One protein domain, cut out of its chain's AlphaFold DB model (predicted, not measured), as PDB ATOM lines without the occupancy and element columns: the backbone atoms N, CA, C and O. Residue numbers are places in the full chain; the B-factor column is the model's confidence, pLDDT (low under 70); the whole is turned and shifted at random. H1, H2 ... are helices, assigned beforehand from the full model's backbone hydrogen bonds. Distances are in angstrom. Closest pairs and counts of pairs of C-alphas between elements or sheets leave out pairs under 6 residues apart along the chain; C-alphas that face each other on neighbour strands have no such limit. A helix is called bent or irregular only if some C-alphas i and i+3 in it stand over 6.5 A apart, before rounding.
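AT A GLANCE: This is residues 44 to 240 of the 242 residues of a protein of Plasmodium gallinaceum (UniProt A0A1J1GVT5). Four long helices, H1, H2, H3 and H6, run side by side as a long rod, and a short helical hairpin, H4 and H5, packs beside one end of H3. Together the six make a bundle, up and down, each helix running against the one before it in the chain. The printed part has 197 residues with six named helices, H1 to H6 in that order, and no named strand; the class is all helix. It is loose, with a radius of gyration of the C-alphas of 20.9 A and spans of 70 by 30 by 21 A.

IN THESE COORDINATES: H1, residues 44 to 84, begins with C-alpha 44 at (59.511, 34.564, 67.953) and is 60.3 A long from first to last C-alpha. H2, residues 89 to 125, measures 54.4 A; it has a kink of 37 degrees near residue 119 and is irregular, C-alphas 119 and 122 being 7.5 A apart. H3, residues 129 to 168, measures 58.3 A, from C-alpha 129 at (60.965, 36.618, 60.594). H4, residues 171 to 183, measures 19.4 A. H5, residues 189 to 200, measures 18.6 A. H6, residues 208 to 238, measures 44.7 A and ends with C-alpha 238 at (59.921, 29.831, 41.505).

HOW THE PARTS SIT: H3 is the hub and touches the five other helices. It runs the same way as H1 at a shallow tilt of 6 degrees, the closest C-alphas, of Thr 80 and Lys 161, being 6.0 A apart. H3 and H6 touch, opposite ways at 4 degrees, closest at Phe 168 and Ser 211, 6.3 A between C-alphas. H2 touches H3 with residues 113 to 125 alone, closest at the C-alphas of Ile 124 and Met 132, 5.7 A. H1 and H2 form a hairpin at 3 degrees, with the C-alphas of Glu 81 and Val 92 closest at 5.2 A. H2 and H6 touch, the same way, closest at the C-alphas of Leu 109 and Ile 230, 5.6 A. H3 touches H4 with residues 162 to 166 alone, at a tilt of 37 degrees, only just steep. H4 and H5 form a hairpin, closest at the C-alphas of Leu 181 and Lys 192, 7.0 A. H1 and H6 are apart. Every O i to N i+4 pair is within hydrogen-bond range in H1, H3 and H6; the counts are 29 of 33 in H2, 8 of 9 in H4 and 4 of 8 in H5.

THE WHOLE: The two C-alphas farthest apart, of Asn 44 and Asp 205, are 71.3 A apart. The printed part has no cut. No link is long; the link from H5 to H6 is short, with 7 residues. The mean pLDDT of the printed part is 90.3, and residues 44 to 45, 200 and 202 to 206 are under 70.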
ATOM      1  N   ASN A  44      59.004  34.995  69.257       58.22
ATOM      2  CA  ASN A  44      59.511  34.564  67.953       58.22
ATOM      3  C   ASN A  44      59.231  33.091  67.588       58.22
ATOM      4  O   ASN A  44      58.946  32.816  66.428       58.22
ATOM      5  N   GLU A  45      59.310  32.124  68.514       63.50
ATOM      6  CA  GLU A  45      58.991  30.717  68.193       63.50
ATOM      7  C   GLU A  45      57.498  30.569  67.858       63.50
ATOM      8  O   GLU A  45      57.151  29.890  66.892       63.50
ATOM      9  N   ASN A  46      56.631  31.308  68.560       78.50
ATOM     10  CA  ASN A  46      55.193  31.354  68.286       78.50
ATOM     11  C   ASN A  46      54.875  31.941  66.903       78.50
ATOM     12  O   ASN A  46      54.037  31.394  66.185       78.50
ATOM     13  N   LEU A  47      55.582  32.997  66.485       82.31
ATOM     14  CA  LEU A  47      55.424  33.571  65.145       82.31
ATOM     15  C   LEU A  47      55.794  32.569  64.041       82.31
ATOM     16  O   LEU A  47      55.100  32.471  63.029       82.31
ATOM     17  N   LYS A  48      56.881  31.811  64.224       85.50
ATOM     18  CA  LYS A  48      57.346  30.852  63.215       85.50
ATOM     19  C   LYS A  48      56.350  29.725  62.984       85.50
ATOM     20  O   LYS A  48      56.055  29.424  61.830       85.50
ATOM     21  N   PHE A  49      55.817  29.136  64.054       87.75
ATOM     22  CA  PHE A  49      54.776  28.111  63.937       87.75
ATOM     23  C   PHE A  49      53.499  28.678  63.317       87.75
ATOM     24  O   PHE A  49      52.968  28.077  62.389       87.75
ATOM     25  N   GLN A  50      53.085  29.885  63.715       90.88
ATOM     26  CA  GLN A  50      51.921  30.544  63.123       90.88
ATOM     27  C   GLN A  50      52.062  30.749  61.605       90.88
ATOM     28  O   GLN A  50      51.102  30.555  60.867       90.88
ATOM     29  N   ILE A  51      53.245  31.130  61.112       90.81
ATOM     30  CA  ILE A  51      53.465  31.301  59.666       90.81
ATOM     31  C   ILE A  51      53.368  29.967  58.923       90.81
ATOM     32  O   ILE A  51      52.864  29.933  57.802       90.81
ATOM     33  N   ILE A  52      53.836  28.876  59.526       91.06
ATOM     34  CA  ILE A  52      53.693  27.550  58.927       91.06
ATOM     35  C   ILE A  52      52.222  27.130  58.861       91.06
ATOM     36  O   ILE A  52      51.777  26.698  57.799       91.06
ATOM     37  N   ASP A  53      51.469  27.328  59.940       91.75
ATOM     38  CA  ASP A  53      50.030  27.047  59.972       91.75
ATOM     39  C   ASP A  53      49.272  27.900  58.938       91.75
ATOM     40  O   ASP A  53      48.386  27.409  58.236       91.75
ATOM     41  N   ASP A  54      49.651  29.173  58.780       93.81
ATOM     42  CA  ASP A  54      49.083  30.041  57.748       93.81
ATOM     43  C   ASP A  54      49.363  29.502  56.332       93.81
ATOM     44  O   ASP A  54      48.487  29.572  55.471       93.81
ATOM     45  N   LEU A  55      50.563  28.972  56.060       94.56
ATOM     46  CA  LEU A  55      50.897  28.383  54.755       94.56
ATOM     47  C   LEU A  55      50.067  27.129  54.469       94.56
ATOM     48  O   LEU A  55      49.574  26.968  53.351       94.56
ATOM     49  N   GLU A  56      49.873  26.270  55.469       94.31
ATOM     50  CA  GLU A  56      48.990  25.103  55.353       94.31
ATOM     51  C   GLU A  56      47.556  25.539  55.046       94.31
ATOM     52  O   GLU A  56      46.940  25.036  54.107       94.31
ATOM     53  N   LYS A  57      47.060  26.563  55.747       96.38
ATOM     54  CA  LYS A  57      45.734  27.130  55.496       96.38
ATOM     55  C   LYS A  57      45.599  27.719  54.090       96.38
ATOM     56  O   LYS A  57      44.579  27.502  53.441       96.38
ATOM     57  N   ILE A  58      46.612  28.432  53.593       95.88
ATOM     58  CA  ILE A  58      46.626  28.946  52.212       95.88
ATOM     59  C   ILE A  58      46.520  27.787  51.213       95.88
ATOM     60  O   ILE A  58      45.741  27.872  50.263       95.88
ATOM     61  N   ASN A  59      47.262  26.699  51.439       96.00
ATOM     62  CA  ASN A  59      47.209  25.513  50.590       96.00
ATOM     63  C   ASN A  59      45.827  24.839  50.608       96.00
ATOM     64  O   ASN A  59      45.307  24.460  49.558       96.00
ATOM     65  N   GLU A  60      45.222  24.704  51.789       96.69
ATOM     66  CA  GLU A  60      43.882  24.135  51.952       96.69
ATOM     67  C   GLU A  60      42.811  24.985  51.264       96.69
ATOM     68  O   GLU A  60      41.978  24.450  50.531       96.69
ATOM     69  N   GLU A  61      42.835  26.306  51.459       96.62
ATOM     70  CA  GLU A  61      41.916  27.240  50.799       96.62
ATOM     71  C   GLU A  61      42.035  27.146  49.274       96.62
ATOM     72  O   GLU A  61      41.032  26.946  48.586       96.62
ATOM     73  N   PHE A  62      43.263  27.186  48.747       97.06
ATOM     74  CA  PHE A  62      43.518  27.035  47.316       97.06
ATOM     75  C   PHE A  62      43.018  25.686  46.783       97.06
ATOM     76  O   PHE A  62      42.314  25.639  45.774       97.06
ATOM     77  N   SER A  63      43.310  24.593  47.496       97.38
ATOM     78  CA  SER A  63      42.824  23.249  47.162       97.38
ATOM     79  C   SER A  63      41.304  23.164  47.120       97.38
ATOM     80  O   SER A  63      40.734  22.564  46.204       97.38
ATOM     81  N   ASN A  64      40.622  23.771  48.086       97.62
ATOM     82  CA  ASN A  64      39.164  23.795  48.133       97.62
ATOM     83  C   ASN A  64      38.570  24.581  46.957       97.62
ATOM     84  O   ASN A  64      37.599  24.128  46.339       97.62
ATOM     85  N   ASP A  65      39.175  25.711  46.598       96.44
ATOM     86  CA  ASP A  65      38.731  26.531  45.474       96.44
ATOM     87  C   ASP A  65      38.978  25.845  44.123       96.44
ATOM     88  O   ASP A  65      38.090  25.833  43.263       96.44
ATOM     89  N   VAL A  66      40.129  25.187  43.939       96.69
ATOM     90  CA  VAL A  66      40.405  24.384  42.736       96.69
ATOM     91  C   VAL A  66      39.449  23.192  42.644       96.69
ATOM     92  O   VAL A  66      38.881  22.944  41.582       96.69
ATOM     93  N   ASN A  67      39.175  22.483  43.739       95.38
ATOM     94  CA  ASN A  67      38.194  21.391  43.737       95.38
ATOM     95  C   ASN A  67      36.776  21.882  43.421       95.38
ATOM     96  O   ASN A  67      36.040  21.240  42.668       95.38
ATOM     97  N   THR A  68      36.402  23.054  43.930       95.31
ATOM     98  CA  THR A  68      35.135  23.704  43.581       95.31
ATOM     99  C   THR A  68      35.080  24.035  42.086       95.31
ATOM    100  O   THR A  68      34.072  23.773  41.424       95.31
ATOM    101  N   ALA A  69      36.179  24.539  41.517       93.94
ATOM    102  CA  ALA A  69      36.311  24.764  40.082       93.94
ATOM    103  C   ALA A  69      36.153  23.471  39.269       93.94
ATOM    104  O   ALA A  69      35.419  23.469  38.279       93.94
ATOM    105  N   LYS A  70      36.774  22.367  39.702       94.94
ATOM    106  CA  LYS A  70      36.637  21.049  39.064       94.94
ATOM    107  C   LYS A  70      35.182  20.599  39.000       94.94
ATOM    108  O   LYS A  70      34.717  20.199  37.935       94.94
ATOM    109  N   ILE A  71      34.453  20.711  40.113       93.50
ATOM    110  CA  ILE A  71      33.026  20.365  40.170       93.50
ATOM    111  C   ILE A  71      32.243  21.215  39.165       93.50
ATOM    112  O   ILE A  71      31.522  20.666  38.338       93.50
ATOM    113  N   PHE A  72      32.448  22.536  39.152       92.00
ATOM    114  CA  PHE A  72      31.735  23.410  38.218       92.00
ATOM    115  C   PHE A  72      32.035  23.122  36.755       92.00
ATOM    116  O   PHE A  72      31.124  23.159  35.923       92.00
ATOM    117  N   VAL A  73      33.298  22.868  36.424       93.31
ATOM    118  CA  VAL A  73      33.675  22.485  35.068       93.31
ATOM    119  C   VAL A  73      32.981  21.179  34.711       93.31
ATOM    120  O   VAL A  73      32.267  21.148  33.714       93.31
ATOM    121  N   ARG A  74      33.102  20.141  35.543       93.69
ATOM    122  CA  ARG A  74      32.475  18.840  35.296       93.69
ATOM    123  C   ARG A  74      30.970  18.966  35.070       93.69
ATOM    124  O   ARG A  74      30.472  18.440  34.083       93.69
ATOM    125  N   ASP A  75      30.268  19.703  35.924       92.81
ATOM    126  CA  ASP A  75      28.823  19.911  35.799       92.81
ATOM    127  C   ASP A  75      28.483  20.661  34.497       92.81
ATOM    128  O   ASP A  75      27.553  20.294  33.788       92.81
ATOM    129  N   THR A  76      29.298  21.647  34.101       93.19
ATOM    130  CA  THR A  76      29.142  22.353  32.814       93.19
ATOM    131  C   THR A  76      29.302  21.405  31.622       93.19
ATOM    132  O   THR A  76      28.566  21.517  30.639       93.19
ATOM    133  N   PHE A  77      30.257  20.477  31.690       94.12
ATOM    134  CA  PHE A  77      30.461  19.462  30.658       94.12
ATOM    135  C   PHE A  77      29.291  18.471  30.616       94.12
ATOM    136  O   PHE A  77      28.754  18.255  29.535       94.12
ATOM    137  N   LEU A  78      28.822  17.966  31.763       93.19
ATOM    138  CA  LEU A  78      27.665  17.062  31.849       93.19
ATOM    139  C   LEU A  78      26.374  17.702  31.313       93.19
ATOM    140  O   LEU A  78      25.649  17.068  30.549       93.19
ATOM    141  N   ASP A  79      26.114  18.969  31.646       90.62
ATOM    142  CA  ASP A  79      24.985  19.728  31.090       90.62
ATOM    143  C   ASP A  79      25.076  19.823  29.558       90.62
ATOM    144  O   ASP A  79      24.077  19.714  28.841       90.62
ATOM    145  N   THR A  80      26.293  20.041  29.048       91.06
ATOM    146  CA  THR A  80      26.543  20.116  27.605       91.06
ATOM    147  C   THR A  80      26.310  18.747  26.965       91.06
ATOM    148  O   THR A  80      25.589  18.659  25.978       91.06
ATOM    149  N   GLU A  81      26.837  17.665  27.542       92.06
ATOM    150  CA  GLU A  81      26.617  16.292  27.066       92.06
ATOM    151  C   GLU A  81      25.135  15.936  27.003       92.06
ATOM    152  O   GLU A  81      24.667  15.465  25.969       92.06
ATOM    153  N   ALA A  82      24.381  16.207  28.072       89.19
ATOM    154  CA  ALA A  82      22.944  15.958  28.116       89.19
ATOM    155  C   ALA A  82      22.211  16.684  26.978       89.19
ATOM    156  O   ALA A  82      21.340  16.101  26.334       89.19
ATOM    157  N   SER A  83      22.633  17.913  26.674       87.75
ATOM    158  CA  SER A  83      22.061  18.738  25.604       87.75
ATOM    159  C   SER A  83      22.383  18.235  24.189       87.75
ATOM    160  O   SER A  83      21.673  18.565  23.244       87.75
ATOM    161  N   PHE A  84      23.447  17.446  24.019       87.94
ATOM    162  CA  PHE A  84      23.842  16.870  22.727       87.94
ATOM    163  C   PHE A  84      23.540  15.374  22.603       87.94
ATOM    164  O   PHE A  84      23.679  14.822  21.512       87.94
ATOM    165  N   LYS A  85      23.082  14.723  23.676       86.69
ATOM    166  CA  LYS A  85      22.827  13.278  23.724       86.69
ATOM    167  C   LYS A  85      21.815  12.803  22.686       86.69
ATOM    168  O   LYS A  85      21.980  11.734  22.117       86.69
ATOM    169  N   GLU A  86      20.784  13.598  22.430       80.25
ATOM    170  CA  GLU A  86      19.765  13.287  21.418       80.25
ATOM    171  C   GLU A  86      20.179  13.714  20.000       80.25
ATOM    172  O   GLU A  86      19.454  13.459  19.044       80.25
ATOM    173  N   ILE A  87      21.327  14.386  19.863       77.81
ATOM    174  CA  ILE A  87      21.795  14.993  18.613       77.81
ATOM    175  C   ILE A  87      22.917  14.155  17.999       77.81
ATOM    176  O   ILE A  87      22.858  13.844  16.814       77.81
ATOM    177  N   SER A  88      23.949  13.803  18.777       85.06
ATOM    178  CA  SER A  88      25.077  13.003  18.287       85.06
ATOM    179  C   SER A  88      25.906  12.385  19.418       85.06
ATOM    180  O   SER A  88      26.477  13.094  20.253       85.06
ATOM    181  N   ASP A  89      26.066  11.060  19.376       87.56
ATOM    182  CA  ASP A  89      26.951  10.310  20.278       87.56
ATOM    183  C   ASP A  89      28.427  10.705  20.116       87.56
ATOM    184  O   ASP A  89      29.195  10.688  21.082       87.56
ATOM    185  N   ASP A  90      28.852  11.066  18.904       86.94
ATOM    186  CA  ASP A  90      30.245  11.424  18.635       86.94
ATOM    187  C   ASP A  90      30.595  12.800  19.210       86.94
ATOM    188  O   ASP A  90      31.691  12.986  19.753       86.94
ATOM    189  N   VAL A  91      29.637  13.733  19.212       88.50
ATOM    190  CA  VAL A  91      29.765  15.004  19.938       88.50
ATOM    191  C   VAL A  91      29.898  14.757  21.442       88.50
ATOM    192  O   VAL A  91      30.799  15.319  22.071       88.50
ATOM    193  N   VAL A  92      29.073  13.874  22.015       91.19
ATOM    194  CA  VAL A  92      29.135  13.523  23.446       91.19
ATOM    195  C   VAL A  92      30.498  12.939  23.817       91.19
ATOM    196  O   VAL A  92      31.130  13.423  24.755       91.19
ATOM    197  N   LYS A  93      31.021  11.975  23.044       91.31
ATOM    198  CA  LYS A  93      32.358  11.393  23.287       91.31
ATOM    199  C   LYS A  93      33.461  12.451  23.323       91.31
ATOM    200  O   LYS A  93      34.392  12.352  24.125       91.31
ATOM    201  N   ILE A  94      33.385  13.453  22.446       90.75
ATOM    202  CA  ILE A  94      34.353  14.553  22.412       90.75
ATOM    203  C   ILE A  94      34.261  15.377  23.694       90.75
ATOM    204  O   ILE A  94      35.293  15.634  24.314       90.75
ATOM    205  N   ILE A  95      33.050  15.765  24.101       92.81
ATOM    206  CA  ILE A  95      32.825  16.544  25.323       92.81
ATOM    207  C   ILE A  95      33.397  15.788  26.536       92.81
ATOM    208  O   ILE A  95      34.221  16.349  27.262       92.81
ATOM    209  N   SER A  96      33.099  14.491  26.679       92.75
ATOM    210  CA  SER A  96      33.612  13.670  27.787       92.75
ATOM    211  C   SER A  96      35.137  13.580  27.808       92.75
ATOM    212  O   SER A  96      35.760  13.695  28.865       92.75
ATOM    213  N   LYS A  97      35.774  13.431  26.637       93.88
ATOM    214  CA  LYS A  97      37.241  13.397  26.528       93.88
ATOM    215  C   LYS A  97      37.883  14.698  27.021       93.88
ATOM    216  O   LYS A  97      38.901  14.663  27.718       93.88
ATOM    217  N   TYR A  98      37.313  15.845  26.653       94.00
ATOM    218  CA  TYR A  98      37.822  17.143  27.097       94.00
ATOM    219  C   TYR A  98      37.574  17.382  28.587       94.00
ATOM    220  O   TYR A  98      38.462  17.914  29.248       94.00
ATOM    221  N   SER A  99      36.433  16.934  29.123       94.25
ATOM    222  CA  SER A  99      36.132  16.990  30.560       94.25
ATOM    223  C   SER A  99      37.242  16.330  31.388       94.25
ATOM    224  O   SER A  99      37.805  16.955  32.286       94.25
ATOM    225  N   PHE A 100      37.647  15.114  31.006       93.38
ATOM    226  CA  PHE A 100      38.742  14.395  31.663       93.38
ATOM    227  C   PHE A 100      40.085  15.135  31.558       93.38
ATOM    228  O   PHE A 100      40.761  15.343  32.561       93.38
ATOM    229  N   SER A 101      40.438  15.603  30.355       93.81
ATOM    230  CA  SER A 101      41.710  16.310  30.116       93.81
ATOM    231  C   SER A 101      41.829  17.603  30.938       93.81
ATOM    232  O   SER A 101      42.923  18.028  31.305       93.81
ATOM    233  N   ILE A 102      40.700  18.265  31.201       94.19
ATOM    234  CA  ILE A 102      40.650  19.471  32.028       94.19
ATOM    235  C   ILE A 102      40.772  19.129  33.516       94.19
ATOM    236  O   ILE A 102      41.478  19.840  34.231       94.19
ATOM    237  N   ASP A 103      40.136  18.047  33.980       94.44
ATOM    238  CA  ASP A 103      40.272  17.578  35.367       94.44
ATOM    239  C   ASP A 103      41.741  17.313  35.722       94.44
ATOM    240  O   ASP A 103      42.227  17.801  36.743       94.44
ATOM    241  N   GLU A 104      42.472  16.630  34.835       96.12
ATOM    242  CA  GLU A 104      43.906  16.361  34.996       96.12
ATOM    243  C   GLU A 104      44.724  17.648  35.147       96.12
ATOM    244  O   GLU A 104      45.553  17.752  36.050       96.12
ATOM    245  N   LYS A 105      44.459  18.667  34.323       96.00
ATOM    246  CA  LYS A 105      45.160  19.959  34.405       96.00
ATOM    247  C   LYS A 105      44.858  20.704  35.701       96.00
ATOM    248  O   LYS A 105      45.760  21.296  36.286       96.00
ATOM    249  N   LEU A 106      43.621  20.646  36.189       96.75
ATOM    250  CA  LEU A 106      43.270  21.229  37.486       96.75
ATOM    251  C   LEU A 106      43.939  20.480  38.650       96.75
ATOM    252  O   LEU A 106      44.334  21.117  39.623       96.75
ATOM    253  N   ASN A 107      44.144  19.163  38.536       96.44
ATOM    254  CA  ASN A 107      44.938  18.405  39.512       96.44
ATOM    255  C   ASN A 107      46.409  18.831  39.506       96.44
ATOM    256  O   ASN A 107      46.988  18.995  40.576       96.44
ATOM    257  N   VAL A 108      46.997  19.054  38.324       97.19
ATOM    258  CA  VAL A 108      48.366  19.585  38.203       97.19
ATOM    259  C   VAL A 108      48.468  20.956  38.867       97.19
ATOM    260  O   VAL A 108      49.359  21.167  39.683       97.19
ATOM    261  N   LEU A 109      47.526  21.861  38.579       95.69
ATOM    262  CA  LEU A 109      47.484  23.185  39.200       95.69
ATOM    263  C   LEU A 109      47.439  23.090  40.731       95.69
ATOM    264  O   LEU A 109      48.173  23.801  41.411       95.69
ATOM    265  N   ASN A 110      46.611  22.189  41.267       93.69
ATOM    266  CA  ASN A 110      46.518  21.991  42.708       93.69
ATOM    267  C   ASN A 110      47.819  21.440  43.311       93.69
ATOM    268  O   ASN A 110      48.290  21.919  44.340       93.69
ATOM    269  N   GLY A 111      48.416  20.450  42.643       95.69
ATOM    270  CA  GLY A 111      49.654  19.816  43.085       95.69
ATOM    271  C   GLY A 111      50.838  20.779  43.146       95.69
ATOM    272  O   GLY A 111      51.659  20.650  44.046       95.69
ATOM    273  N   LEU A 112      50.901  21.776  42.254       96.69
ATOM    274  CA  LEU A 112      52.007  22.739  42.215       96.69
ATOM    275  C   LEU A 112      52.151  23.551  43.507       96.69
ATOM    276  O   LEU A 112      53.274  23.725  43.982       96.69
ATOM    277  N   LEU A 113      51.050  24.049  44.084       95.88
ATOM    278  CA  LEU A 113      51.131  24.828  45.327       95.88
ATOM    279  C   LEU A 113      51.557  23.940  46.491       95.88
ATOM    280  O   LEU A 113      52.442  24.310  47.262       95.88
ATOM    281  N   GLN A 114      50.937  22.764  46.586       95.88
ATOM    282  CA  GLN A 114      51.209  21.804  47.644       95.88
ATOM    283  C   GLN A 114      52.677  21.371  47.620       95.88
ATOM    284  O   GLN A 114      53.356  21.439  48.641       95.88
ATOM    285  N   GLU A 115      53.182  20.975  46.451       96.19
ATOM    286  CA  GLU A 115      54.579  20.588  46.274       96.19
ATOM    287  C   GLU A 115      55.523  21.745  46.618       96.19
ATOM    288  O   GLU A 115      56.511  21.550  47.327       96.19
ATOM    289  N   PHE A 116      55.210  22.963  46.171       95.69
ATOM    290  CA  PHE A 116      56.027  24.130  46.475       95.69
ATOM    291  C   PHE A 116      56.096  24.419  47.978       95.69
ATOM    292  O   PHE A 116      57.186  24.667  48.498       95.69
ATOM    293  N   ILE A 117      54.965  24.386  48.686       93.25
ATOM    294  CA  ILE A 117      54.924  24.648  50.129       93.25
ATOM    295  C   ILE A 117      55.692  23.565  50.884       93.25
ATOM    296  O   ILE A 117      56.568  23.906  51.677       93.25
ATOM    297  N   GLU A 118      55.441  22.284  50.606       93.69
ATOM    298  CA  GLU A 118      56.117  21.174  51.289       93.69
ATOM    299  C   GLU A 118      57.635  21.203  51.075       93.69
ATOM    300  O   GLU A 118      58.406  21.111  52.035       93.69
ATOM    301  N   ASN A 119      58.083  21.430  49.837       93.69
ATOM    302  CA  ASN A 119      59.510  21.460  49.510       93.69
ATOM    303  C   ASN A 119      60.247  22.645  50.150       93.69
ATOM    304  O   ASN A 119      61.445  22.552  50.423       93.69
ATOM    305  N   ASN A 120      59.553  23.757  50.413       90.62
ATOM    306  CA  ASN A 120      60.176  24.988  50.901       90.62
ATOM    307  C   ASN A 120      59.872  25.307  52.367       90.62
ATOM    308  O   ASN A 120      60.490  26.210  52.931       90.62
ATOM    309  N   LYS A 121      59.004  24.529  53.020       89.06
ATOM    310  CA  LYS A 121      58.597  24.681  54.424       89.06
ATOM    311  C   LYS A 121      59.783  24.831  55.376       89.06
ATOM    312  O   LYS A 121      59.819  25.755  56.184       89.06
ATOM    313  N   SER A 122      60.788  23.961  55.246       88.75
ATOM    314  CA  SER A 122      61.993  24.001  56.087       88.75
ATOM    315  C   SER A 122      62.853  25.241  55.820       88.75
ATOM    316  O   SER A 122      63.325  25.880  56.760       88.75
ATOM    317  N   SER A 123      63.028  25.608  54.547       88.25
ATOM    318  CA  SER A 123      63.803  26.789  54.148       88.25
ATOM    319  C   SER A 123      63.161  28.073  54.679       88.25
ATOM    320  O   SER A 123      63.832  28.905  55.290       88.25
ATOM    321  N   ILE A 124      61.836  28.181  54.545       87.62
ATOM    322  CA  ILE A 124      61.053  29.296  55.076       87.62
ATOM    323  C   ILE A 124      61.184  29.338  56.602       87.62
ATOM    324  O   ILE A 124      61.584  30.371  57.126       87.62
ATOM    325  N   PHE A 125      60.954  28.230  57.314       87.38
ATOM    326  CA  PHE A 125      61.046  28.181  58.782       87.38
ATOM    327  C   PHE A 125      62.405  28.659  59.328       87.38
ATOM    328  O   PHE A 125      62.489  29.324  60.366       87.38
ATOM    329  N   ASN A 126      63.483  28.347  58.606       87.56
ATOM    330  CA  ASN A 126      64.847  28.710  58.982       87.56
ATOM    331  C   ASN A 126      65.251  30.139  58.576       87.56
ATOM    332  O   ASN A 126      66.335  30.584  58.953       87.56
ATOM    333  N   SER A 127      64.409  30.871  57.842       87.75
ATOM    334  CA  SER A 127      64.687  32.258  57.452       87.75
ATOM    335  C   SER A 127      64.418  33.263  58.590       87.75
ATOM    336  O   SER A 127      63.969  32.895  59.685       87.75
ATOM    337  N   SER A 128      64.770  34.535  58.364       90.00
ATOM    338  CA  SER A 128      64.436  35.628  59.286       90.00
ATOM    339  C   SER A 128      62.925  35.865  59.316       90.00
ATOM    340  O   SER A 128      62.242  35.623  58.323       90.00
ATOM    341  N   ASP A 129      62.406  36.388  60.425       89.25
ATOM    342  CA  ASP A 129      60.965  36.618  60.594       89.25
ATOM    343  C   ASP A 129      60.393  37.534  59.492       89.25
ATOM    344  O   ASP A 129      59.331  37.256  58.934       89.25
ATOM    345  N   GLU A 130      61.137  38.572  59.092       89.25
ATOM    346  CA  GLU A 130      60.776  39.447  57.966       89.25
ATOM    347  C   GLU A 130      60.668  38.677  56.638       89.25
ATOM    348  O   GLU A 130      59.699  38.852  55.892       89.25
ATOM    349  N   ASN A 131      61.621  37.781  56.359       90.44
ATOM    350  CA  ASN A 131      61.609  36.964  55.146       90.44
ATOM    351  C   ASN A 131      60.484  35.925  55.180       90.44
ATOM    352  O   ASN A 131      59.833  35.710  54.161       90.44
ATOM    353  N   MET A 132      60.196  35.327  56.339       89.75
ATOM    354  CA  MET A 132      59.073  34.400  56.507       89.75
ATOM    355  C   MET A 132      57.737  35.068  56.181       89.75
ATOM    356  O   MET A 132      56.947  34.529  55.402       89.75
ATOM    357  N   ILE A 133      57.503  36.261  56.735       92.19
ATOM    358  CA  ILE A 133      56.293  37.047  56.466       92.19
ATOM    359  C   ILE A 133      56.224  37.421  54.981       92.19
ATOM    360  O   ILE A 133      55.169  37.281  54.361       92.19
ATOM    361  N   SER A 134      57.346  37.852  54.395       93.50
ATOM    362  CA  SER A 134      57.420  38.198  52.973       93.50
ATOM    363  C   SER A 134      57.089  37.005  52.069       93.50
ATOM    364  O   SER A 134      56.239  37.131  51.188       93.50
ATOM    365  N   HIS A 135      57.689  35.834  52.311       93.44
ATOM    366  CA  HIS A 135      57.411  34.616  51.546       93.44
ATOM    367  C   HIS A 135      55.943  34.208  51.654       93.44
ATOM    368  O   HIS A 135      55.312  33.955  50.630       93.44
ATOM    369  N   LYS A 136      55.376  34.207  52.868       94.56
ATOM    370  CA  LYS A 136      53.958  33.901  53.084       94.56
ATOM    371  C   LYS A 136      53.049  34.808  52.256       94.56
ATOM    372  O   LYS A 136      52.167  34.320  51.552       94.56
ATOM    373  N   ASN A 137      53.276  36.119  52.323       95.12
ATOM    374  CA  ASN A 137      52.451  37.091  51.611       95.12
ATOM    375  C   ASN A 137      52.571  36.915  50.091       95.12
ATOM    376  O   ASN A 137      51.549  36.865  49.415       95.12
ATOM    377  N   LYS A 138      53.786  36.711  49.565       96.06
ATOM    378  CA  LYS A 138      54.005  36.427  48.136       96.06
ATOM    379  C   LYS A 138      53.295  35.147  47.683       96.06
ATOM    380  O   LYS A 138      52.666  35.142  46.631       96.06
ATOM    381  N   ILE A 139      53.352  34.069  48.472       96.50
ATOM    382  CA  ILE A 139      52.655  32.808  48.156       96.50
ATOM    383  C   ILE A 139      51.143  33.042  48.084       96.50
ATOM    384  O   ILE A 139      50.484  32.557  47.160       96.50
ATOM    385  N   LYS A 140      50.590  33.819  49.025       96.56
ATOM    386  CA  LYS A 140      49.167  34.172  49.024       96.56
ATOM    387  C   LYS A 140      48.794  35.019  47.806       96.56
ATOM    388  O   LYS A 140      47.812  34.707  47.141       96.56
ATOM    389  N   GLU A 141      49.598  36.022  47.464       97.12
ATOM    390  CA  GLU A 141      49.383  36.873  46.288       97.12
ATOM    391  C   GLU A 141      49.364  36.067  44.981       97.12
ATOM    392  O   GLU A 141      48.443  36.229  44.176       97.12
ATOM    393  N   VAL A 142      50.327  35.157  44.793       97.31
ATOM    394  CA  VAL A 142      50.358  34.252  43.631       97.31
ATOM    395  C   VAL A 142      49.110  33.367  43.607       97.31
ATOM    396  O   VAL A 142      48.418  33.296  42.592       97.31
ATOM    397  N   SER A 143      48.764  32.749  44.739       96.56
ATOM    398  CA  SER A 143      47.577  31.889  44.859       96.56
ATOM    399  C   SER A 143      46.291  32.637  44.483       96.56
ATOM    400  O   SER A 143      45.514  32.165  43.653       96.56
ATOM    401  N   ASP A 144      46.091  33.842  45.021       96.50
ATOM    402  CA  ASP A 144      44.904  34.662  44.761       96.50
ATOM    403  C   ASP A 144      44.842  35.140  43.297       96.50
ATOM    404  O   ASP A 144      43.769  35.147  42.678       96.50
ATOM    405  N   SER A 145      45.990  35.491  42.706       97.06
ATOM    406  CA  SER A 145      46.109  35.860  41.288       97.06
ATOM    407  C   SER A 145      45.689  34.709  40.367       97.06
ATOM    408  O   SER A 145      44.846  34.887  39.474       97.06
ATOM    409  N   ILE A 146      46.210  33.506  40.626       97.50
ATOM    410  CA  ILE A 146      45.909  32.289  39.864       97.50
ATOM    411  C   ILE A 146      44.432  31.907  39.995       97.50
ATOM    412  O   ILE A 146      43.770  31.664  38.980       97.50
ATOM    413  N   LEU A 147      43.864  31.945  41.205       96.62
ATOM    414  CA  LEU A 147      42.438  31.678  41.423       96.62
ATOM    415  C   LEU A 147      41.541  32.692  40.701       96.62
ATOM    416  O   LEU A 147      40.522  32.322  40.108       96.62
ATOM    417  N   CYS A 148      41.928  33.970  40.669       96.00
ATOM    418  CA  CYS A 148      41.206  34.999  39.919       96.00
ATOM    419  C   CYS A 148      41.182  34.701  38.409       96.00
ATOM    420  O   CYS A 148      40.139  34.845  37.754       96.00
ATOM    421  N   LYS A 149      42.306  34.247  37.842       96.38
ATOM    422  CA  LYS A 149      42.405  33.839  36.430       96.38
ATOM    423  C   LYS A 149      41.584  32.583  36.146       96.38
ATOM    424  O   LYS A 149      40.821  32.568  35.175       96.38
ATOM    425  N   LEU A 150      41.651  31.585  37.027       95.88
ATOM    426  CA  LEU A 150      40.856  30.363  36.932       95.88
ATOM    427  C   LEU A 150      39.350  30.664  36.959       95.88
ATOM    428  O   LEU A 150      38.606  30.172  36.112       95.88
ATOM    429  N   LYS A 151      38.891  31.546  37.853       92.75
ATOM    430  CA  LYS A 151      37.480  31.958  37.935       92.75
ATOM    431  C   LYS A 151      36.967  32.576  36.632       92.75
ATOM    432  O   LYS A 151      35.883  32.222  36.171       92.75
ATOM    433  N   LYS A 152      37.750  33.465  36.009       91.69
ATOM    434  CA  LYS A 152      37.410  34.056  34.699       91.69
ATOM    435  C   LYS A 152      37.346  32.999  33.600       91.69
ATOM    436  O   LYS A 152      36.499  33.071  32.711       91.69
ATOM    437  N   LEU A 153      38.240  32.014  33.656       93.81
ATOM    438  CA  LEU A 153      38.253  30.912  32.707       93.81
ATOM    439  C   LEU A 153      36.998  30.034  32.861       93.81
ATOM    440  O   LEU A 153      36.363  29.717  31.859       93.81
ATOM    441  N   ILE A 154      36.561  29.741  34.090       92.12
ATOM    442  CA  ILE A 154      35.300  29.026  34.364       92.12
ATOM    443  C   ILE A 154      34.088  29.802  33.837       92.12
ATOM    444  O   ILE A 154      33.234  29.205  33.183       92.12
ATOM    445  N   GLU A 155      34.011  31.122  34.054       89.62
ATOM    446  CA  GLU A 155      32.930  31.953  33.490       89.62
ATOM    447  C   GLU A 155      32.876  31.830  31.958       89.62
ATOM    448  O   GLU A 155      31.803  31.651  31.375       89.62
ATOM    449  N   LEU A 156      34.040  31.837  31.300       89.88
ATOM    450  CA  LEU A 156      34.131  31.627  29.858       89.88
ATOM    451  C   LEU A 156      33.658  30.222  29.443       89.88
ATOM    452  O   LEU A 156      33.031  30.085  28.395       89.88
ATOM    453  N   ASN A 157      33.910  29.185  30.247       90.25
ATOM    454  CA  ASN A 157      33.395  27.838  29.977       90.25
ATOM    455  C   ASN A 157      31.866  27.784  30.037       90.25
ATOM    456  O   ASN A 157      31.233  27.199  29.163       90.25
ATOM    457  N   ILE A 158      31.271  28.440  31.037       91.19
ATOM    458  CA  ILE A 158      29.813  28.536  31.169       91.19
ATOM    459  C   ILE A 158      29.235  29.249  29.943       91.19
ATOM    460  O   ILE A 158      28.289  28.757  29.331       91.19
ATOM    461  N   PHE A 159      29.841  30.363  29.524       91.62
ATOM    462  CA  PHE A 159      29.457  31.044  28.286       91.62
ATOM    463  C   PHE A 159      29.527  30.117  27.073       91.62
ATOM    464  O   PHE A 159      28.592  30.068  26.278       91.62
ATOM    465  N   ASN A 160      30.611  29.355  26.948       90.94
ATOM    466  CA  ASN A 160      30.808  28.428  25.846       90.94
ATOM    467  C   ASN A 160      29.775  27.293  25.830       90.94
ATOM    468  O   ASN A 160      29.315  26.950  24.743       90.94
ATOM    469  N   LYS A 161      29.362  26.771  26.996       91.94
ATOM    470  CA  LYS A 161      28.229  25.836  27.112       91.94
ATOM    471  C   LYS A 161      26.980  26.443  26.482       91.94
ATOM    472  O   LYS A 161      26.432  25.884  25.537       91.94
ATOM    473  N   TYR A 162      26.551  27.605  26.980       92.06
ATOM    474  CA  TYR A 162      25.343  28.262  26.480       92.06
ATOM    475  C   TYR A 162      25.448  28.566  24.986       92.06
ATOM    476  O   TYR A 162      24.507  28.327  24.240       92.06
ATOM    477  N   HIS A 163      26.604  29.042  24.531       91.44
ATOM    478  CA  HIS A 163      26.842  29.336  23.125       91.44
ATOM    479  C   HIS A 163      26.739  28.079  22.250       91.44
ATOM    480  O   HIS A 163      26.080  28.119  21.215       91.44
ATOM    481  N   ALA A 164      27.344  26.964  22.666       89.62
ATOM    482  CA  ALA A 164      27.272  25.704  21.937       89.62
ATOM    483  C   ALA A 164      25.825  25.210  21.825       89.62
ATOM    484  O   ALA A 164      25.367  24.903  20.726       89.62
ATOM    485  N   ILE A 165      25.097  25.187  22.945       90.12
ATOM    486  CA  ILE A 165      23.723  24.683  22.994       90.12
ATOM    487  C   ILE A 165      22.772  25.589  22.202       90.12
ATOM    488  O   ILE A 165      21.963  25.106  21.419       90.12
ATOM    489  N   LEU A 166      22.883  26.911  22.334       89.88
ATOM    490  CA  LEU A 166      22.030  27.840  21.584       89.88
ATOM    491  C   LEU A 166      22.304  27.804  20.078       89.88
ATOM    492  O   LEU A 166      21.391  28.011  19.277       89.88
ATOM    493  N   LYS A 167      23.548  27.524  19.687       88.19
ATOM    494  CA  LYS A 167      23.935  27.440  18.282       88.19
ATOM    495  C   LYS A 167      23.528  26.110  17.646       88.19
ATOM    496  O   LYS A 167      22.982  26.126  16.549       88.19
ATOM    497  N   PHE A 168      23.748  24.989  18.333       86.69
ATOM    498  CA  PHE A 168      23.641  23.647  17.745       86.69
ATOM    499  C   PHE A 168      22.654  22.704  18.445       86.69
ATOM    500  O   PHE A 168      22.539  21.559  18.029       86.69
ATOM    501  N   GLY A 169      21.982  23.125  19.515       82.38
ATOM    502  CA  GLY A 169      20.959  22.323  20.191       82.38
ATOM    503  C   GLY A 169      19.683  22.185  19.356       82.38
ATOM    504  O   GLY A 169      19.457  22.960  18.431       82.38
ATOM    505  N   ASN A 170      18.810  21.235  19.687       82.88
ATOM    506  CA  ASN A 170      17.472  21.181  19.089       82.88
ATOM    507  C   ASN A 170      16.562  22.297  19.659       82.88
ATOM    508  O   ASN A 170      16.887  22.920  20.671       82.88
ATOM    509  N   GLN A 171      15.407  22.559  19.032       83.06
ATOM    510  CA  GLN A 171      14.541  23.687  19.418       83.06
ATOM    511  C   GLN A 171      14.091  23.652  20.884       83.06
ATOM    512  O   GLN A 171      14.038  24.694  21.540       83.06
ATOM    513  N   ASN A 172      13.767  22.464  21.395       84.81
ATOM    514  CA  ASN A 172      13.296  22.300  22.767       84.81
ATOM    515  C   ASN A 172      14.410  22.673  23.750       84.81
ATOM    516  O   ASN A 172      14.226  23.549  24.595       84.81
ATOM    517  N   ILE A 173      15.602  22.110  23.543       86.00
ATOM    518  CA  ILE A 173      16.790  22.365  24.360       86.00
ATOM    519  C   ILE A 173      17.204  23.840  24.279       86.00
ATOM    520  O   ILE A 173      17.558  24.438  25.296       86.00
ATOM    521  N   LYS A 174      17.124  24.476  23.100       87.25
ATOM    522  CA  LYS A 174      17.404  25.915  22.948       87.25
ATOM    523  C   LYS A 174      16.467  26.770  23.801       87.25
ATOM    524  O   LYS A 174      16.936  27.680  24.485       87.25
ATOM    525  N   ASN A 175      15.165  26.483  23.790       87.31
ATOM    526  CA  ASN A 175      14.182  27.232  24.575       87.31
ATOM    527  C   ASN A 175      14.424  27.087  26.082       87.31
ATOM    528  O   ASN A 175      14.472  28.092  26.791       87.31
ATOM    529  N   GLU A 176      14.655  25.864  26.560       88.44
ATOM    530  CA  GLU A 176      15.009  25.603  27.961       88.44
ATOM    531  C   GLU A 176      16.299  26.334  28.362       88.44
ATOM    532  O   GLU A 176      16.370  26.985  29.407       88.44
ATOM    533  N   THR A 177      17.297  26.314  27.480       90.00
ATOM    534  CA  THR A 177      18.583  26.990  27.673       90.00
ATOM    535  C   THR A 177      18.432  28.510  27.752       90.00
ATOM    536  O   THR A 177      19.098  29.149  28.568       90.00
ATOM    537  N   LEU A 178      17.548  29.112  26.947       89.69
ATOM    538  CA  LEU A 178      17.249  30.546  27.006       89.69
ATOM    539  C   LEU A 178      16.582  30.945  28.327       89.69
ATOM    540  O   LEU A 178      16.891  32.015  28.854       89.69
ATOM    541  N   GLU A 179      15.694  30.111  28.871       89.50
ATOM    542  CA  GLU A 179      15.091  30.360  30.186       89.50
ATOM    543  C   GLU A 179      16.125  30.203  31.311       89.50
ATOM    544  O   GLU A 179      16.241  31.085  32.166       89.50
ATOM    545  N   ALA A 180      16.965  29.164  31.258       89.31
ATOM    546  CA  ALA A 180      18.065  28.975  32.206       89.31
ATOM    547  C   ALA A 180      19.062  30.151  32.179       89.31
ATOM    548  O   ALA A 180      19.510  30.623  33.225       89.31
ATOM    549  N   LEU A 181      19.371  30.683  30.993       90.44
ATOM    550  CA  LEU A 181      20.278  31.819  30.817       90.44
ATOM    551  C   LEU A 181      19.775  33.101  31.508       90.44
ATOM    552  O   LEU A 181      20.586  33.904  31.979       90.44
ATOM    553  N   ARG A 182      18.452  33.311  31.595       85.75
ATOM    554  CA  ARG A 182      17.880  34.496  32.265       85.75
ATOM    555  C   ARG A 182      18.186  34.510  33.759       85.75
ATOM    556  O   ARG A 182      18.449  35.579  34.310       85.75
ATOM    557  N   ILE A 183      18.183  33.339  34.393       89.31
ATOM    558  CA  ILE A 183      18.406  33.187  35.837       89.31
ATOM    559  C   ILE A 183      19.861  32.863  36.211       89.31
ATOM    560  O   ILE A 183      20.198  32.915  37.393       89.31
ATOM    561  N   GLU A 184      20.732  32.573  35.238       87.19
ATOM    562  CA  GLU A 184      22.152  32.276  35.464       87.19
ATOM    563  C   GLU A 184      22.861  33.457  36.147       87.19
ATOM    564  O   GLU A 184      22.870  34.567  35.634       87.19
ATOM    565  N   ARG A 185      23.473  33.256  37.315       85.94
ATOM    566  CA  ARG A 185      24.105  34.346  38.088       85.94
ATOM    567  C   ARG A 185      25.606  34.457  37.861       85.94
ATOM    568  O   ARG A 185      26.190  35.484  38.184       85.94
ATOM    569  N   LYS A 186      26.233  33.408  37.332       84.12
ATOM    570  CA  LYS A 186      27.693  33.319  37.177       84.12
ATOM    571  C   LYS A 186      28.210  34.003  35.918       84.12
ATOM    572  O   LYS A 186      29.416  34.107  35.746       84.12
ATOM    573  N   LEU A 187      27.305  34.435  35.046       85.25
ATOM    574  CA  LEU A 187      27.616  35.024  33.757       85.25
ATOM    575  C   LEU A 187      27.280  36.513  33.785       85.25
ATOM    576  O   LEU A 187      26.155  36.888  34.124       85.25
ATOM    577  N   SER A 188      28.238  37.361  33.421       85.12
ATOM    578  CA  SER A 188      28.007  38.806  33.369       85.12
ATOM    579  C   SER A 188      26.872  39.197  32.410       85.12
ATOM    580  O   SER A 188      26.681  38.595  31.349       85.12
ATOM    581  N   ASP A 189      26.147  40.272  32.732       86.25
ATOM    582  CA  ASP A 189      25.024  40.758  31.912       86.25
ATOM    583  C   ASP A 189      25.437  41.097  30.474       86.25
ATOM    584  O   ASP A 189      24.652  40.946  29.536       86.25
ATOM    585  N   LYS A 190      26.694  41.520  30.281       86.69
ATOM    586  CA  LYS A 190      27.271  41.756  28.953       86.69
ATOM    587  C   LYS A 190      27.303  40.468  28.128       86.69
ATOM    588  O   LYS A 190      26.854  40.473  26.987       86.69
ATOM    589  N   LEU A 191      27.800  39.374  28.704       86.62
ATOM    590  CA  LEU A 191      27.872  38.078  28.029       86.62
ATOM    591  C   LEU A 191      26.478  37.475  27.804       86.62
ATOM    592  O   LEU A 191      26.220  36.909  26.744       86.62
ATOM    593  N   LYS A 192      25.542  37.667  28.744       88.69
ATOM    594  CA  LYS A 192      24.148  37.231  28.564       88.69
ATOM    595  C   LYS A 192      23.491  37.902  27.365       88.69
ATOM    596  O   LYS A 192      22.828  37.231  26.581       88.69
ATOM    597  N   LYS A 193      23.683  39.216  27.201       87.88
ATOM    598  CA  LYS A 193      23.134  39.967  26.059       87.88
ATOM    599  C   LYS A 193      23.626  39.426  24.719       87.88
ATOM    600  O   LYS A 193      22.844  39.390  23.776       87.88
ATOM    601  N   GLU A 194      24.880  38.983  24.636       87.94
ATOM    602  CA  GLU A 194      25.412  38.345  23.427       87.94
ATOM    603  C   GLU A 194      24.722  37.007  23.132       87.94
ATOM    604  O   GLU A 194      24.340  36.755  21.992       87.94
ATOM    605  N   LEU A 195      24.484  36.183  24.155       89.62
ATOM    606  CA  LEU A 195      23.815  34.887  24.003       89.62
ATOM    607  C   LEU A 195      22.319  35.017  23.677       89.62
ATOM    608  O   LEU A 195      21.784  34.234  22.898       89.62
ATOM    609  N   LEU A 196      21.634  36.034  24.205       88.19
ATOM    610  CA  LEU A 196      20.205  36.255  23.947       88.19
ATOM    611  C   LEU A 196      19.888  36.602  22.481       88.19
ATOM    612  O   LEU A 196      18.736  36.467  22.068       88.19
ATOM    613  N   LYS A 197      20.890  36.984  21.677       86.44
ATOM    614  CA  LYS A 197      20.741  37.195  20.224       86.44
ATOM    615  C   LYS A 197      20.344  35.915  19.485       86.44
ATOM    616  O   LYS A 197      19.712  35.991  18.439       86.44
ATOM    617  N   TYR A 198      20.638  34.744  20.053       81.38
ATOM    618  CA  TYR A 198      20.249  33.458  19.473       81.38
ATOM    619  C   TYR A 198      18.741  33.177  19.523       81.38
ATOM    620  O   TYR A 198      18.282  32.259  18.855       81.38
ATOM    621  N   LYS A 199      17.944  33.988  20.237       76.81
ATOM    622  CA  LYS A 199      16.477  33.857  20.272       76.81
ATOM    623  C   LYS A 199      15.821  34.030  18.894       76.81
ATOM    624  O   LYS A 199      14.746  33.488  18.667       76.81
ATOM    625  N   THR A 200      16.424  34.823  18.011       68.25
ATOM    626  CA  THR A 200      15.846  35.187  16.705       68.25
ATOM    627  C   THR A 200      16.433  34.399  15.536       68.25
ATOM    628  O   THR A 200      16.080  34.683  14.398       68.25
ATOM    629  N   LEU A 201      17.355  33.466  15.789       72.62
ATOM    630  CA  LEU A 201      17.964  32.649  14.740       72.62
ATOM    631  C   LEU A 201      17.067  31.446  14.433       72.62
ATOM    632  O   LEU A 201      16.663  30.726  15.346       72.62
ATOM    633  N   GLU A 202      16.760  31.242  13.151       63.41
ATOM    634  CA  GLU A 202      16.069  30.039  12.686       63.41
ATOM    635  C   GLU A 202      16.946  28.799  12.901       63.41
ATOM    636  O   GLU A 202      18.179  28.873  12.919       63.41
ATOM    637  N   ASN A 203      16.307  27.646  13.103       61.19
ATOM    638  CA  ASN A 203      17.030  26.386  13.199       61.19
ATOM    639  C   ASN A 203      17.443  25.924  11.810       61.19
ATOM    640  O   ASN A 203      16.609  25.472  11.031       61.19
ATOM    641  N   GLU A 204      18.737  25.993  11.541       62.44
ATOM    642  CA  GLU A 204      19.343  25.240  10.453       62.44
ATOM    643  C   GLU A 204      19.544  23.781  10.884       62.44
ATOM    644  O   GLU A 204      19.770  23.496  12.067       62.44
ATOM    645  N   ASP A 205      19.467  22.855   9.924       61.53
ATOM    646  CA  ASP A 205      19.792  21.448  10.154       61.53
ATOM    647  C   ASP A 205      21.218  21.329  10.704       61.53
ATOM    648  O   ASP A 205      22.201  21.727  10.072       61.53
ATOM    649  N   ILE A 206      21.328  20.781  11.914       68.00
ATOM    650  CA  ILE A 206      22.590  20.670  12.642       68.00
ATOM    651  C   ILE A 206      23.499  19.684  11.908       68.00
ATOM    652  O   ILE A 206      23.248  18.479  11.888       68.00
ATOM    653  N   LYS A 207      24.614  20.172  11.363       74.81
ATOM    654  CA  LYS A 207      25.686  19.292  10.896       74.81
ATOM    655  C   LYS A 207      26.585  18.926  12.069       74.81
ATOM    656  O   LYS A 207      27.285  19.775  12.617       74.81
ATOM    657  N   GLU A 208      26.611  17.643  12.412       82.94
ATOM    658  CA  GLU A 208      27.473  17.070  13.458       82.94
ATOM    659  C   GLU A 208      28.946  17.499  13.330       82.94
ATOM    660  O   GLU A 208      29.635  17.763  14.318       82.94
ATOM    661  N   SER A 209      29.443  17.607  12.097       85.38
ATOM    662  CA  SER A 209      30.811  18.040  11.816       85.38
ATOM    663  C   SER A 209      31.061  19.495  12.222       85.38
ATOM    664  O   SER A 209      32.144  19.817  12.715       85.38
ATOM    665  N   GLU A 210      30.072  20.378  12.079       87.31
ATOM    666  CA  GLU A 210      30.177  21.787  12.460       87.31
ATOM    667  C   GLU A 210      30.157  21.959  13.984       87.31
ATOM    668  O   GLU A 210      31.008  22.676  14.523       87.31
ATOM    669  N   SER A 211      29.265  21.256  14.691       87.81
ATOM    670  CA  SER A 211      29.212  21.277  16.161       87.81
ATOM    671  C   SER A 211      30.479  20.669  16.773       87.81
ATOM    672  O   SER A 211      31.088  21.263  17.666       87.81
ATOM    673  N   THR A 212      30.956  19.554  16.215       89.00
ATOM    674  CA  THR A 212      32.227  18.920  16.583       89.00
ATOM    675  C   THR A 212      33.408  19.875  16.418       89.00
ATOM    676  O   THR A 212      34.219  20.032  17.336       89.00
ATOM    677  N   ASN A 213      33.527  20.527  15.259       90.94
ATOM    678  CA  ASN A 213      34.636  21.442  14.982       90.94
ATOM    679  C   ASN A 213      34.591  22.676  15.889       90.94
ATOM    680  O   ASN A 213      35.633  23.125  16.378       90.94
ATOM    681  N   PHE A 214      33.392  23.191  16.161       90.88
ATOM    682  CA  PHE A 214      33.195  24.289  17.097       90.88
ATOM    683  C   PHE A 214      33.646  23.914  18.514       90.88
ATOM    684  O   PHE A 214      34.482  24.613  19.091       90.88
ATOM    685  N   LEU A 215      33.153  22.794  19.052       91.38
ATOM    686  CA  LEU A 215      33.478  22.340  20.406       91.38
ATOM    687  C   LEU A 215      34.968  22.029  20.560       91.38
ATOM    688  O   LEU A 215      35.586  22.487  21.517       91.38
ATOM    689  N   LYS A 216      35.587  21.356  19.581       93.06
ATOM    690  CA  LYS A 216      37.044  21.133  19.565       93.06
ATOM    691  C   LYS A 216      37.818  22.446  19.635       93.06
ATOM    692  O   LYS A 216      38.733  22.574  20.441       93.06
ATOM    693  N   SER A 217      37.453  23.434  18.817       93.75
ATOM    694  CA  SER A 217      38.112  24.748  18.813       93.75
ATOM    695  C   SER A 217      37.991  25.449  20.168       93.75
ATOM    696  O   SER A 217      38.972  25.974  20.697       93.75
ATOM    697  N   VAL A 218      36.797  25.418  20.756       93.06
ATOM    698  CA  VAL A 218      36.502  26.017  22.058       93.06
ATOM    699  C   VAL A 218      37.276  25.330  23.185       93.06
ATOM    700  O   VAL A 218      37.957  26.008  23.956       93.06
ATOM    701  N   TYR A 219      37.226  24.002  23.267       94.19
ATOM    702  CA  TYR A 219      37.877  23.259  24.343       94.19
ATOM    703  C   TYR A 219      39.399  23.221  24.206       94.19
ATOM    704  O   TYR A 219      40.095  23.314  25.214       94.19
ATOM    705  N   ASN A 220      39.943  23.207  22.984       95.19
ATOM    706  CA  ASN A 220      41.383  23.386  22.774       95.19
ATOM    707  C   ASN A 220      41.857  24.740  23.312       95.19
ATOM    708  O   ASN A 220      42.854  24.801  24.024       95.19
ATOM    709  N   LYS A 221      41.124  25.826  23.031       94.88
ATOM    710  CA  LYS A 221      41.449  27.153  23.583       94.88
ATOM    711  C   LYS A 221      41.359  27.181  25.106       94.88
ATOM    712  O   LYS A 221      42.149  27.868  25.743       94.88
ATOM    713  N   PHE A 222      40.398  26.464  25.684       94.81
ATOM    714  CA  PHE A 222      40.267  26.348  27.133       94.81
ATOM    715  C   PHE A 222      41.474  25.635  27.756       94.81
ATOM    716  O   PHE A 222      42.051  26.142  28.713       94.81
ATOM    717  N   ILE A 223      41.894  24.510  27.170       95.56
ATOM    718  CA  ILE A 223      43.085  23.765  27.593       95.56
ATOM    719  C   ILE A 223      44.346  24.627  27.508       95.56
ATOM    720  O   ILE A 223      45.086  24.690  28.483       95.56
ATOM    721  N   VAL A 224      44.565  25.327  26.390       96.56
ATOM    722  CA  VAL A 224      45.743  26.197  26.221       96.56
ATOM    723  C   VAL A 224      45.794  27.265  27.314       96.56
ATOM    724  O   VAL A 224      46.841  27.479  27.911       96.56
ATOM    725  N   LYS A 225      44.655  27.881  27.645       96.69
ATOM    726  CA  LYS A 225      44.586  28.862  28.736       96.69
ATOM    727  C   LYS A 225      44.841  28.254  30.114       96.69
ATOM    728  O   LYS A 225      45.410  28.925  30.966       96.69
ATOM    729  N   LEU A 226      44.419  27.011  30.355       96.88
ATOM    730  CA  LEU A 226      44.783  26.309  31.589       96.88
ATOM    731  C   LEU A 226      46.288  26.052  31.660       96.88
ATOM    732  O   LEU A 226      46.878  26.279  32.709       96.88
ATOM    733  N   ASP A 227      46.912  25.640  30.556       97.56
ATOM    734  CA  ASP A 227      48.364  25.450  30.499       97.56
ATOM    735  C   ASP A 227      49.122  26.758  30.736       97.56
ATOM    736  O   ASP A 227      50.119  26.772  31.452       97.56
ATOM    737  N   GLU A 228      48.637  27.875  30.191       97.75
ATOM    738  CA  GLU A 228      49.182  29.206  30.473       97.75
ATOM    739  C   GLU A 228      49.125  29.531  31.974       97.75
ATOM    740  O   GLU A 228      50.134  29.954  32.532       97.75
ATOM    741  N   ILE A 229      47.994  29.272  32.644       98.00
ATOM    742  CA  ILE A 229      47.836  29.486  34.095       98.00
ATOM    743  C   ILE A 229      48.786  28.585  34.900       98.00
ATOM    744  O   ILE A 229      49.426  29.055  35.837       98.00
ATOM    745  N   ILE A 230      48.908  27.305  34.535       97.81
ATOM    746  CA  ILE A 230      49.807  26.346  35.203       97.81
ATOM    747  C   ILE A 230      51.267  26.797  35.082       97.81
ATOM    748  O   ILE A 230      52.000  26.833  36.071       97.81
ATOM    749  N   ASN A 231      51.689  27.177  33.874       97.69
ATOM    750  CA  ASN A 231      53.050  27.641  33.619       97.69
ATOM    751  C   ASN A 231      53.351  28.953  34.348       97.69
ATOM    752  O   ASN A 231      54.447  29.134  34.878       97.69
ATOM    753  N   GLU A 232      52.382  29.866  34.385       97.44
ATOM    754  CA  GLU A 232      52.494  31.117  35.122       97.44
ATOM    755  C   GLU A 232      52.669  30.864  36.621       97.44
ATOM    756  O   GLU A 232      53.611  31.386  37.208       97.44
ATOM    757  N   MET A 233      51.841  30.001  37.214       97.12
ATOM    758  CA  MET A 233      51.948  29.629  38.624       97.12
ATOM    759  C   MET A 233      53.319  29.036  38.952       97.12
ATOM    760  O   MET A 233      53.968  29.468  39.900       97.12
ATOM    761  N   SER A 234      53.788  28.079  38.143       95.81
ATOM    762  CA  SER A 234      55.112  27.472  38.316       95.81
ATOM    763  C   SER A 234      56.225  28.527  38.284       95.81
ATOM    764  O   SER A 234      57.103  28.544  39.151       95.81
ATOM    765  N   LYS A 235      56.154  29.461  37.327       95.94
ATOM    766  CA  LYS A 235      57.119  30.553  37.195       95.94
ATOM    767  C   LYS A 235      57.067  31.509  38.388       95.94
ATOM    768  O   LYS A 235      58.112  31.802  38.963       95.94
ATOM    769  N   GLU A 236      55.889  31.999  38.761       95.56
ATOM    770  CA  GLU A 236      55.737  32.963  39.854       95.56
ATOM    771  C   GLU A 236      56.186  32.374  41.193       95.56
ATOM    772  O   GLU A 236      56.957  33.022  41.898       95.56
ATOM    773  N   LEU A 237      55.822  31.122  41.494       94.31
ATOM    774  CA  LEU A 237      56.294  30.422  42.692       94.31
ATOM    775  C   LEU A 237      57.825  30.293  42.715       94.31
ATOM    776  O   LEU A 237      58.449  30.576  43.736       94.31
ATOM    777  N   SER A 238      58.455  29.950  41.584       90.69
ATOM    778  CA  SER A 238      59.921  29.831  41.505       90.69
ATOM    779  C   SER A 238      60.664  31.141  41.809       90.69
ATOM    780  O   SER A 238      61.786  31.108  42.312       90.69
ATOM    781  N   HIS A 239      60.035  32.294  41.563       91.75
ATOM    782  CA  HIS A 239      60.604  33.613  41.840       91.75
ATOM    783  C   HIS A 239      60.453  34.066  43.298       91.75
ATOM    784  O   HIS A 239      61.047  35.070  43.674       91.75
ATOM    785  N   ILE A 240      59.674  33.366  44.129       88.31
ATOM    786  CA  ILE A 240      59.460  33.774  45.529       88.31
ATOM    787  C   ILE A 240      60.732  33.613  46.367       88.31
ATOM    788  O   ILE A 240      60.942  34.398  47.292       88.31
TER     789      ILE A 240